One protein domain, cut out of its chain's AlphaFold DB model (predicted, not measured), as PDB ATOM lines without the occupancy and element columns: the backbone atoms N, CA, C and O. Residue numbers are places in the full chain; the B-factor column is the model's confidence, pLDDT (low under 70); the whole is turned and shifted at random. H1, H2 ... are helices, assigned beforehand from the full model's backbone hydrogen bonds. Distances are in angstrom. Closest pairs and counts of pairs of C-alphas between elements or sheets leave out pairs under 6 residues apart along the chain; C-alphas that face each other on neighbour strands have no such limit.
ATOM      1  N   ASP A  40     -16.530  39.179  54.535       89.75
ATOM      2  CA  ASP A  40     -16.983  38.313  53.444       89.75
ATOM      3  C   ASP A  40     -16.136  37.024  53.444       89.75
ATOM      4  O   ASP A  40     -14.905  37.101  53.335       89.75
ATOM      5  N   PRO A  41     -16.752  35.831  53.561       93.25
ATOM      6  CA  PRO A  41     -16.052  34.552  53.474       93.25
ATOM      7  C   PRO A  41     -15.107  34.432  52.271       93.25
ATOM      8  O   PRO A  41     -14.027  33.851  52.377       93.25
ATOM      9  N   THR A  42     -15.493  35.011  51.135       94.25
ATOM     10  CA  THR A  42     -14.732  34.982  49.882       94.25
ATOM     11  C   THR A  42     -13.470  35.836  49.975       94.25
ATOM     12  O   THR A  42     -12.399  35.419  49.524       94.25
ATOM     13  N   GLU A  43     -13.565  37.008  50.605       93.12
ATOM     14  CA  GLU A  43     -12.424  37.894  50.845       93.12
ATOM     15  C   GLU A  43     -11.430  37.260  51.818       93.12
ATOM     16  O   GLU A  43     -10.227  37.286  51.563       93.12
ATOM     17  N   ILE A  44     -11.924  36.621  52.888       93.75
ATOM     18  CA  ILE A  44     -11.083  35.881  53.841       93.75
ATOM     19  C   ILE A  44     -10.327  34.768  53.114       93.75
ATOM     20  O   ILE A  44      -9.107  34.676  53.246       93.75
ATOM     21  N   ALA A  45     -11.036  33.939  52.337       94.88
ATOM     22  CA  ALA A  45     -10.428  32.834  51.605       94.88
ATOM     23  C   ALA A  45      -9.367  33.330  50.617       94.88
ATOM     24  O   ALA A  45      -8.254  32.810  50.586       94.88
ATOM     25  N   THR A  46      -9.682  34.383  49.860       95.44
ATOM     26  CA  THR A  46      -8.762  34.987  48.890       95.44
ATOM     27  C   THR A  46      -7.516  35.552  49.568       95.44
ATOM     28  O   THR A  46      -6.402  35.308  49.105       95.44
ATOM     29  N   ALA A  47      -7.685  36.302  50.661       93.38
ATOM     30  CA  ALA A  47      -6.577  36.901  51.397       93.38
ATOM     31  C   ALA A  47      -5.639  35.831  51.969       93.38
ATOM     32  O   ALA A  47      -4.424  35.947  51.826       93.38
ATOM     33  N   TRP A  48      -6.197  34.767  52.551       94.31
ATOM     34  CA  TRP A  48      -5.410  33.667  53.104       94.31
ATOM     35  C   TRP A  48      -4.717  32.825  52.033       94.31
ATOM     36  O   TRP A  48      -3.541  32.518  52.192       94.31
ATOM     37  N   LEU A  49      -5.389  32.500  50.924       94.81
ATOM     38  CA  LEU A  49      -4.757  31.778  49.815       94.81
ATOM     39  C   LEU A  49      -3.579  32.567  49.232       94.81
ATOM     40  O   LEU A  49      -2.515  31.998  49.026       94.81
ATOM     41  N   ARG A  50      -3.728  33.887  49.045       94.38
ATOM     42  CA  ARG A  50      -2.636  34.754  48.569       94.38
ATOM     43  C   ARG A  50      -1.473  34.858  49.555       94.38
ATOM     44  O   ARG A  50      -0.347  35.063  49.118       94.38
ATOM     45  N   ALA A  51      -1.743  34.769  50.856       91.88
ATOM     46  CA  ALA A  51      -0.711  34.827  51.885       91.88
ATOM     47  C   ALA A  51       0.074  33.510  51.993       91.88
ATOM     48  O   ALA A  51       1.298  33.537  52.072       91.88
ATOM     49  N   GLU A  52      -0.620  32.370  51.980       92.56
ATOM     50  CA  GLU A  52      -0.034  31.043  52.236       92.56
ATOM     51  C   GLU A  52       0.481  30.330  50.977       92.56
ATOM     52  O   GLU A  52       1.313  29.426  51.071       92.56
ATOM     53  N   ALA A  53      -0.039  30.692  49.802       91.00
ATOM     54  CA  ALA A  53       0.342  30.120  48.513       91.00
ATOM     55  C   ALA A  53       0.197  31.168  47.392       91.00
ATOM     56  O   ALA A  53      -0.755  31.112  46.603       91.00
ATOM     57  N   PRO A  54       1.117  32.150  47.318       89.75
ATOM     58  CA  PRO A  54       1.078  33.225  46.323       89.75
ATOM     59  C   PRO A  54       1.041  32.740  44.865       89.75
ATOM     60  O   PRO A  54       0.574  33.459  43.985       89.75
ATOM     61  N   GLU A  55       1.539  31.532  44.606       89.00
ATOM     62  CA  GLU A  55       1.560  30.868  43.304       89.00
ATOM     63  C   GLU A  55       0.197  30.311  42.859       89.00
ATOM     64  O   GLU A  55       0.009  30.026  41.674       89.00
ATOM     65  N   LEU A  56      -0.762  30.144  43.779       90.38
ATOM     66  CA  LEU A  56      -2.104  29.673  43.444       90.38
ATOM     67  C   LEU A  56      -2.964  30.806  42.886       90.38
ATOM     68  O   LEU A  56      -3.065  31.888  43.464       90.38
ATOM     69  N   ASP A  57      -3.700  30.513  41.813       92.50
ATOM     70  CA  ASP A  57      -4.757  31.398  41.326       92.50
ATOM     71  C   ASP A  57      -5.965  31.355  42.277       92.50
ATOM     72  O   ASP A  57      -6.939  30.623  42.075       92.50
ATOM     73  N   ALA A  58      -5.880  32.140  43.352       92.69
ATOM     74  CA  ALA A  58      -6.934  32.263  44.351       92.69
ATOM     75  C   ALA A  58      -8.272  32.683  43.722       92.69
ATOM     76  O   ALA A  58      -9.320  32.222  44.171       92.69
ATOM     77  N   SER A  59      -8.238  33.505  42.665       92.75
ATOM     78  CA  SER A  59      -9.439  33.985  41.974       92.75
ATOM     79  C   SER A  59     -10.176  32.827  41.311       92.75
ATOM     80  O   SER A  59     -11.382  32.687  41.500       92.75
ATOM     81  N   ARG A  60      -9.448  31.947  40.610       94.56
ATOM     82  CA  ARG A  60     -10.020  30.745  39.987       94.56
ATOM     83  C   ARG A  60     -10.688  29.825  41.012       94.56
ATOM     84  O   ARG A  60     -11.767  29.305  40.744       94.56
ATOM     85  N   TRP A  61     -10.080  29.642  42.185       94.62
ATOM     86  CA  TRP A  61     -10.641  28.814  43.260       94.62
ATOM     87  C   TRP A  61     -11.934  29.381  43.840       94.62
ATOM     88  O   TRP A  61     -12.919  28.656  43.956       94.62
ATOM     89  N   VAL A  62     -11.954  30.666  44.200       94.06
ATOM     90  CA  VAL A  62     -13.125  31.265  44.863       94.06
ATOM     91  C   VAL A  62     -14.289  31.554  43.910       94.06
ATOM     92  O   VAL A  62     -15.419  31.709  44.373       94.06
ATOM     93  N   GLN A  63     -14.028  31.598  42.598       94.44
ATOM     94  CA  GLN A  63     -15.045  31.716  41.546       94.44
ATOM     95  C   GLN A  63     -15.702  30.375  41.177       94.44
ATOM     96  O   GLN A  63     -16.758  30.378  40.542       94.44
ATOM     97  N   ASP A  64     -15.119  29.230  41.554       95.50
ATOM     98  CA  ASP A  64     -15.767  27.938  41.325       95.50
ATOM     99  C   ASP A  64     -17.020  27.814  42.199       95.50
ATOM    100  O   ASP A  64     -16.943  27.810  43.428       95.50
ATOM    101  N   THR A  65     -18.179  27.654  41.554       95.50
ATOM    102  CA  THR A  65     -19.496  27.607  42.216       95.50
ATOM    103  C   THR A  65     -19.586  26.616  43.380       95.50
ATOM    104  O   THR A  65     -20.300  26.876  44.350       95.50
ATOM    105  N   ARG A  66     -18.851  25.498  43.331       95.25
ATOM    106  CA  ARG A  66     -18.839  24.489  44.398       95.25
ATOM    107  C   ARG A  66     -18.077  24.998  45.613       95.25
ATOM    108  O   ARG A  66     -18.553  24.839  46.733       95.25
ATOM    109  N   ILE A  67     -16.935  25.648  45.394       95.38
ATOM    110  CA  ILE A  67     -16.138  26.274  46.455       95.38
ATOM    111  C   ILE A  67     -16.886  27.469  47.038       95.38
ATOM    112  O   ILE A  67     -17.028  27.550  48.255       95.38
ATOM    113  N   THR A  68     -17.451  28.342  46.201       94.19
ATOM    114  CA  THR A  68     -18.299  29.450  46.663       94.19
ATOM    115  C   THR A  68     -19.459  28.933  47.520       94.19
ATOM    116  O   THR A  68     -19.746  29.492  48.577       94.19
ATOM    117  N   GLY A  69     -20.082  27.817  47.122       93.19
ATOM    118  CA  GLY A  69     -21.118  27.143  47.905       93.19
ATOM    119  C   GLY A  69     -20.638  26.667  49.282       93.19
ATOM    120  O   GLY A  69     -21.384  26.789  50.251       93.19
ATOM    121  N   LEU A  70     -19.395  26.182  49.396       92.62
ATOM    122  CA  LEU A  70     -18.788  25.803  50.680       92.62
ATOM    123  C   LEU A  70     -18.442  27.002  51.567       92.62
ATOM    124  O   LEU A  70     -18.431  26.853  52.785       92.62
ATOM    125  N   LEU A  71     -18.125  28.157  50.976       94.50
ATOM    126  CA  LEU A  71     -17.738  29.374  51.697       94.50
ATOM    127  C   LEU A  71     -18.946  30.203  52.153       94.50
ATOM    128  O   LEU A  71     -18.886  30.884  53.178       94.50
ATOM    129  N   CYS A  72     -20.048  30.150  51.407       92.44
ATOM    130  CA  CYS A  72     -21.217  30.990  51.639       92.44
ATOM    131  C   CYS A  72     -21.769  30.839  53.070       92.44
ATOM    132  O   CYS A  72     -21.997  29.732  53.565       92.44
ATOM    133  N   ASN A  73     -21.995  31.980  53.733       88.25
ATOM    134  CA  ASN A  73     -22.514  32.088  55.103       88.25
ATOM    135  C   ASN A  73     -21.710  31.333  56.181       88.25
ATOM    136  O   ASN A  73     -22.232  31.095  57.273       88.25
ATOM    137  N   GLN A  74     -20.453  30.975  55.912       90.94
ATOM    138  CA  GLN A  74     -19.597  30.322  56.898       90.94
ATOM    139  C   GLN A  74     -18.916  31.339  57.829       90.94
ATOM    140  O   GLN A  74     -18.545  32.434  57.398       90.94
ATOM    141  N   PRO A  75     -18.708  31.000  59.114       88.94
ATOM    142  CA  PRO A  75     -17.858  31.792  59.992       88.94
ATOM    143  C   PRO A  75     -16.383  31.712  59.548       88.94
ATOM    144  O   PRO A  75     -15.982  30.721  58.935       88.94
ATOM    145  N   PRO A  76     -15.530  32.688  59.925       88.69
ATOM    146  CA  PRO A  76     -14.122  32.714  59.517       88.69
ATOM    147  C   PRO A  76     -13.356  31.412  59.794       88.69
ATOM    148  O   PRO A  76     -12.539  30.999  58.982       88.69
ATOM    149  N   ALA A  77     -13.640  30.729  60.907       84.75
ATOM    150  CA  ALA A  77     -12.993  29.459  61.237       84.75
ATOM    151  C   ALA A  77     -13.285  28.351  60.204       84.75
ATOM    152  O   ALA A  77     -12.371  27.635  59.800       84.75
ATOM    153  N   ASP A  78     -14.531  28.245  59.739       88.81
ATOM    154  CA  ASP A  78     -14.941  27.233  58.759       88.81
ATOM    155  C   ASP A  78     -14.443  27.595  57.352       88.81
ATOM    156  O   ASP A  78     -14.067  26.716  56.577       88.81
ATOM    157  N   VAL A  79     -14.344  28.892  57.043       92.88
ATOM    158  CA  VAL A  79     -13.682  29.382  55.824       92.88
ATOM    159  C   VAL A  79     -12.219  28.951  55.792       92.88
ATOM    160  O   VAL A  79     -11.764  28.392  54.795       92.88
ATOM    161  N   LEU A  80     -11.485  29.147  56.890       92.69
ATOM    162  CA  LEU A  80     -10.085  28.723  56.989       92.69
ATOM    163  C   LEU A  80      -9.923  27.206  56.891       92.69
ATOM    164  O   LEU A  80      -8.926  26.729  56.351       92.69
ATOM    165  N   GLN A  81     -10.915  26.436  57.343       89.19
ATOM    166  CA  GLN A  81     -10.928  24.994  57.123       89.19
ATOM    167  C   GLN A  81     -11.017  24.658  55.626       89.19
ATOM    168  O   GLN A  81     -10.262  23.810  55.153       89.19
ATOM    169  N   VAL A  82     -11.890  25.331  54.866       92.69
ATOM    170  CA  VAL A  82     -11.984  25.147  53.406       92.69
ATOM    171  C   VAL A  82     -10.687  25.577  52.715       92.69
ATOM    172  O   VAL A  82     -10.184  24.836  51.877       92.69
ATOM    173  N   VAL A  83     -10.094  26.709  53.106       94.00
ATOM    174  CA  VAL A  83      -8.787  27.160  52.590       94.00
ATOM    175  C   VAL A  83      -7.702  26.109  52.829       94.00
ATOM    176  O   VAL A  83      -6.961  25.776  51.911       94.00
ATOM    177  N   SER A  84      -7.637  25.528  54.029       91.81
ATOM    178  CA  SER A  84      -6.684  24.456  54.331       91.81
ATOM    179  C   SER A  84      -6.889  23.232  53.430       91.81
ATOM    180  O   SER A  84      -5.913  22.657  52.951       91.81
ATOM    181  N   LEU A  85      -8.140  22.856  53.134       92.56
ATOM    182  CA  LEU A  85      -8.435  21.776  52.186       92.56
ATOM    183  C   LEU A  85      -7.972  22.116  50.763       92.56
ATOM    184  O   LEU A  85      -7.401  21.247  50.108       92.56
ATOM    185  N   ILE A  86      -8.165  23.359  50.310       93.50
ATOM    186  CA  ILE A  86      -7.689  23.839  49.002       93.50
ATOM    187  C   ILE A  86      -6.164  23.728  48.909       93.50
ATOM    188  O   ILE A  86      -5.650  23.142  47.958       93.50
ATOM    189  N   LEU A  87      -5.444  24.229  49.916       91.94
ATOM    190  CA  LEU A  87      -3.979  24.161  49.976       91.94
ATOM    191  C   LEU A  87      -3.469  22.712  49.998       91.94
ATOM    192  O   LEU A  87      -2.456  22.392  49.381       91.94
ATOM    193  N   ASN A  88      -4.169  21.813  50.691       89.06
ATOM    194  CA  ASN A  88      -3.802  20.399  50.714       89.06
ATOM    195  C   ASN A  88      -4.071  19.719  49.363       89.06
ATOM    196  O   ASN A  88      -3.242  18.942  48.900       89.06
ATOM    197  N   ALA A  89      -5.196  20.026  48.708       89.06
ATOM    198  CA  ALA A  89      -5.536  19.496  47.386       89.06
ATOM    199  C   ALA A  89      -4.593  20.003  46.284       89.06
ATOM    200  O   ALA A  89      -4.319  19.288  45.318       89.06
ATOM    201  N   SER A  90      -4.076  21.229  46.415       87.62
ATOM    202  CA  SER A  90      -3.123  21.775  45.450       87.62
ATOM    203  C   SER A  90      -1.729  21.157  45.559       87.62
ATOM    204  O   SER A  90      -1.050  21.038  44.542       87.62
ATOM    205  N   ARG A  91      -1.324  20.748  46.768       84.88
ATOM    206  CA  ARG A  91      -0.008  20.160  47.072       84.88
ATOM    207  C   ARG A  91       0.032  18.633  46.968       84.88
ATOM    208  O   ARG A  91       1.114  18.057  47.040       84.88
ATOM    209  N   ALA A  92      -1.118  17.973  46.847       77.06
ATOM    210  CA  ALA A  92      -1.183  16.518  46.813       77.06
ATOM    211  C   ALA A  92      -0.498  15.939  45.554       77.06
ATOM    212  O   ALA A  92      -0.771  16.418  44.445       77.06
ATOM    213  N   PRO A  93       0.358  14.904  45.698       67.81
ATOM    214  CA  PRO A  93       0.914  14.188  44.555       67.81
ATOM    215  C   PRO A  93      -0.216  13.543  43.747       67.81
ATOM    216  O   PRO A  93      -1.212  13.068  44.300       67.81
ATOM    217  N   ARG A  94      -0.093  13.582  42.416       66.00
ATOM    218  CA  ARG A  94      -1.128  13.085  41.505       66.00
ATOM    219  C   ARG A  94      -0.763  11.717  40.959       66.00
ATOM    220  O   ARG A  94       0.259  11.569  40.293       66.00
ATOM    221  N   ASP A 106     -10.596  18.086  34.044       81.19
ATOM    222  CA  ASP A 106      -9.368  18.869  34.078       81.19
ATOM    223  C   ASP A 106      -8.769  18.812  35.497       81.19
ATOM    224  O   ASP A 106      -9.462  18.674  36.511       81.19
ATOM    225  N   ALA A 107      -7.444  18.858  35.561       82.69
ATOM    226  CA  ALA A 107      -6.678  18.697  36.791       82.69
ATOM    227  C   ALA A 107      -7.195  19.554  37.967       82.69
ATOM    228  O   ALA A 107      -7.139  19.140  39.123       82.69
ATOM    229  N   PHE A 108      -7.696  20.750  37.662       89.31
ATOM    230  CA  PHE A 108      -8.281  21.665  38.631       89.31
ATOM    231  C   PHE A 108      -9.670  21.213  39.104       89.31
ATOM    232  O   PHE A 108      -9.940  21.220  40.301       89.31
ATOM    233  N   THR A 109     -10.545  20.772  38.197       90.44
ATOM    234  CA  THR A 109     -11.877  20.254  38.534       90.44
ATOM    235  C   THR A 109     -11.774  19.079  39.491       90.44
ATOM    236  O   THR A 109     -12.558  19.020  40.437       90.44
ATOM    237  N   GLN A 110     -10.801  18.182  39.301       88.00
ATOM    238  CA  GLN A 110     -10.584  17.083  40.241       88.00
ATOM    239  C   GLN A 110     -10.190  17.595  41.635       88.00
ATOM    240  O   GLN A 110     -10.783  17.173  42.621       88.00
ATOM    241  N   GLN A 111      -9.283  18.573  41.726       90.38
ATOM    242  CA  GLN A 111      -8.906  19.177  43.011       90.38
ATOM    243  C   GLN A 111     -10.095  19.851  43.706       90.38
ATOM    244  O   GLN A 111     -10.255  19.725  44.918       90.38
ATOM    245  N   VAL A 112     -10.965  20.530  42.955       92.62
ATOM    246  CA  VAL A 112     -12.201  21.102  43.505       92.62
ATOM    247  C   VAL A 112     -13.122  20.004  44.044       92.62
ATOM    248  O   VAL A 112     -13.657  20.138  45.147       92.62
ATOM    249  N   LEU A 113     -13.302  18.907  43.302       91.88
ATOM    250  CA  LEU A 113     -14.104  17.768  43.756       91.88
ATOM    251  C   LEU A 113     -13.515  17.124  45.015       91.88
ATOM    252  O   LEU A 113     -14.273  16.799  45.929       91.88
ATOM    253  N   ASP A 114     -12.191  17.014  45.106       91.38
ATOM    254  CA  ASP A 114     -11.501  16.480  46.279       91.38
ATOM    255  C   ASP A 114     -11.702  17.377  47.507       91.38
ATOM    256  O   ASP A 114     -11.962  16.872  48.598       91.38
ATOM    257  N   VAL A 115     -11.679  18.706  47.345       92.75
ATOM    258  CA  VAL A 115     -12.003  19.656  48.427       92.75
ATOM    259  C   VAL A 115     -13.444  19.475  48.903       92.75
ATOM    260  O   VAL A 115     -13.696  19.406  50.108       92.75
ATOM    261  N   VAL A 116     -14.398  19.355  47.977       92.38
ATOM    262  CA  VAL A 116     -15.815  19.121  48.306       92.38
ATOM    263  C   VAL A 116     -16.003  17.778  49.014       92.38
ATOM    264  O   VAL A 116     -16.735  17.694  50.005       92.38
ATOM    265  N   ALA A 117     -15.335  16.727  48.545       91.06
ATOM    266  CA  ALA A 117     -15.400  15.404  49.149       91.06
ATOM    267  C   ALA A 117     -14.755  15.393  50.543       91.06
ATOM    268  O   ALA A 117     -15.372  14.902  51.492       91.06
ATOM    269  N   ALA A 118     -13.586  16.015  50.707       90.62
ATOM    270  CA  ALA A 118     -12.907  16.166  51.991       90.62
ATOM    271  C   ALA A 118     -13.745  16.970  52.992       90.62
ATOM    272  O   ALA A 118     -13.866  16.581  54.156       90.62
ATOM    273  N   ARG A 119     -14.425  18.031  52.535       90.38
ATOM    274  CA  ARG A 119     -15.347  18.814  53.368       90.38
ATOM    275  C   ARG A 119     -16.534  17.990  53.875       90.38
ATOM    276  O   ARG A 119     -17.038  18.260  54.969       90.38
ATOM    277  N   ASN A 120     -16.935  16.979  53.108       87.88
ATOM    278  CA  ASN A 120     -17.951  15.985  53.455       87.88
ATOM    279  C   ASN A 120     -17.353  14.685  54.030       87.88
ATOM    280  O   ASN A 120     -18.035  13.657  54.095       87.88
ATOM    281  N   ASN A 121     -16.089  14.724  54.468       88.19
ATOM    282  CA  ASN A 121     -15.381  13.614  55.107       88.19
ATOM    283  C   ASN A 121     -15.412  12.326  54.261       88.19
ATOM    284  O   ASN A 121     -15.573  11.233  54.803       88.19
TER     285      ASN A 121
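What this domain is: This is residues 40 to 94 and 106 to 121 of the 551 residues of an uncharacterized protein of Streptomyces sp. CB02058 (UniProt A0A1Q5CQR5). What does the model look like? It is a compact cluster of five mostly crossed helices: H1 and H5 pack on the long H4 and stay apart from each other, and H3 packs on H4 near its beginning. H2 folds back beside H1 as a helical hairpin. How large and of what class is it? The 71 printed residues have five named helices, H1 to H5 in chain order, and no named strand, the class being all helix; the radius of gyration of the C-alphas is 10.9 A, and the rounded outline spans 31 by 26 by 18 A.

Where its parts are: Where is the longest helix? H4, residues 76 to 91, measures 22.6 A from C-alpha 76 at (-14.122, 32.714, 59.517) to C-alpha 91 at (-0.008, 20.160, 47.072). Where are the others? H1 is residues 41 to 52, 16.4 A; H2 is residues 58 to 63; H3 is residues 65 to 71. H5, residues 107 to 119, 18.7 A, ends with C-alpha 119 at (-15.347, 18.814, 53.368).

How they stand to each other: What touches H4? H5 touches it opposite ways at a steep tilt of 42 degrees, the closest C-alphas, Ala 89 and Gln 111, being 5.5 A apart. H1 touches it the same way at a steep tilt of 45 degrees, the closest C-alphas, Ala 45 and Val 83, being 6.0 A apart. H3 touches residues 78 to 82 of H4 alone, closest at the C-alphas of Leu 71 and Val 79, 5.8 A. Where is H2? It touches H1 at a shallow tilt of 23 degrees, opposite ways, with the C-alphas of Thr 46 and Ala 58 closest at 5.6 A. Are the helix backbones well formed? In H1, H2, H3, H4 and H5 every O i to N i+4 pair is within hydrogen-bond range.

The domain as a whole: Is anything missing? Residues 95 to 105 are not printed, and C-alphas 94 and 106 are 12.5 A apart across the cut, on the link from H4 to H5. Are the links long? Of the links that are printed whole, H1 to H2, H2 to H3 and H3 to H4 are tight. Where is confidence low? Residues 93 to 94 are under 70, and the mean pLDDT of the printed part is 90.6.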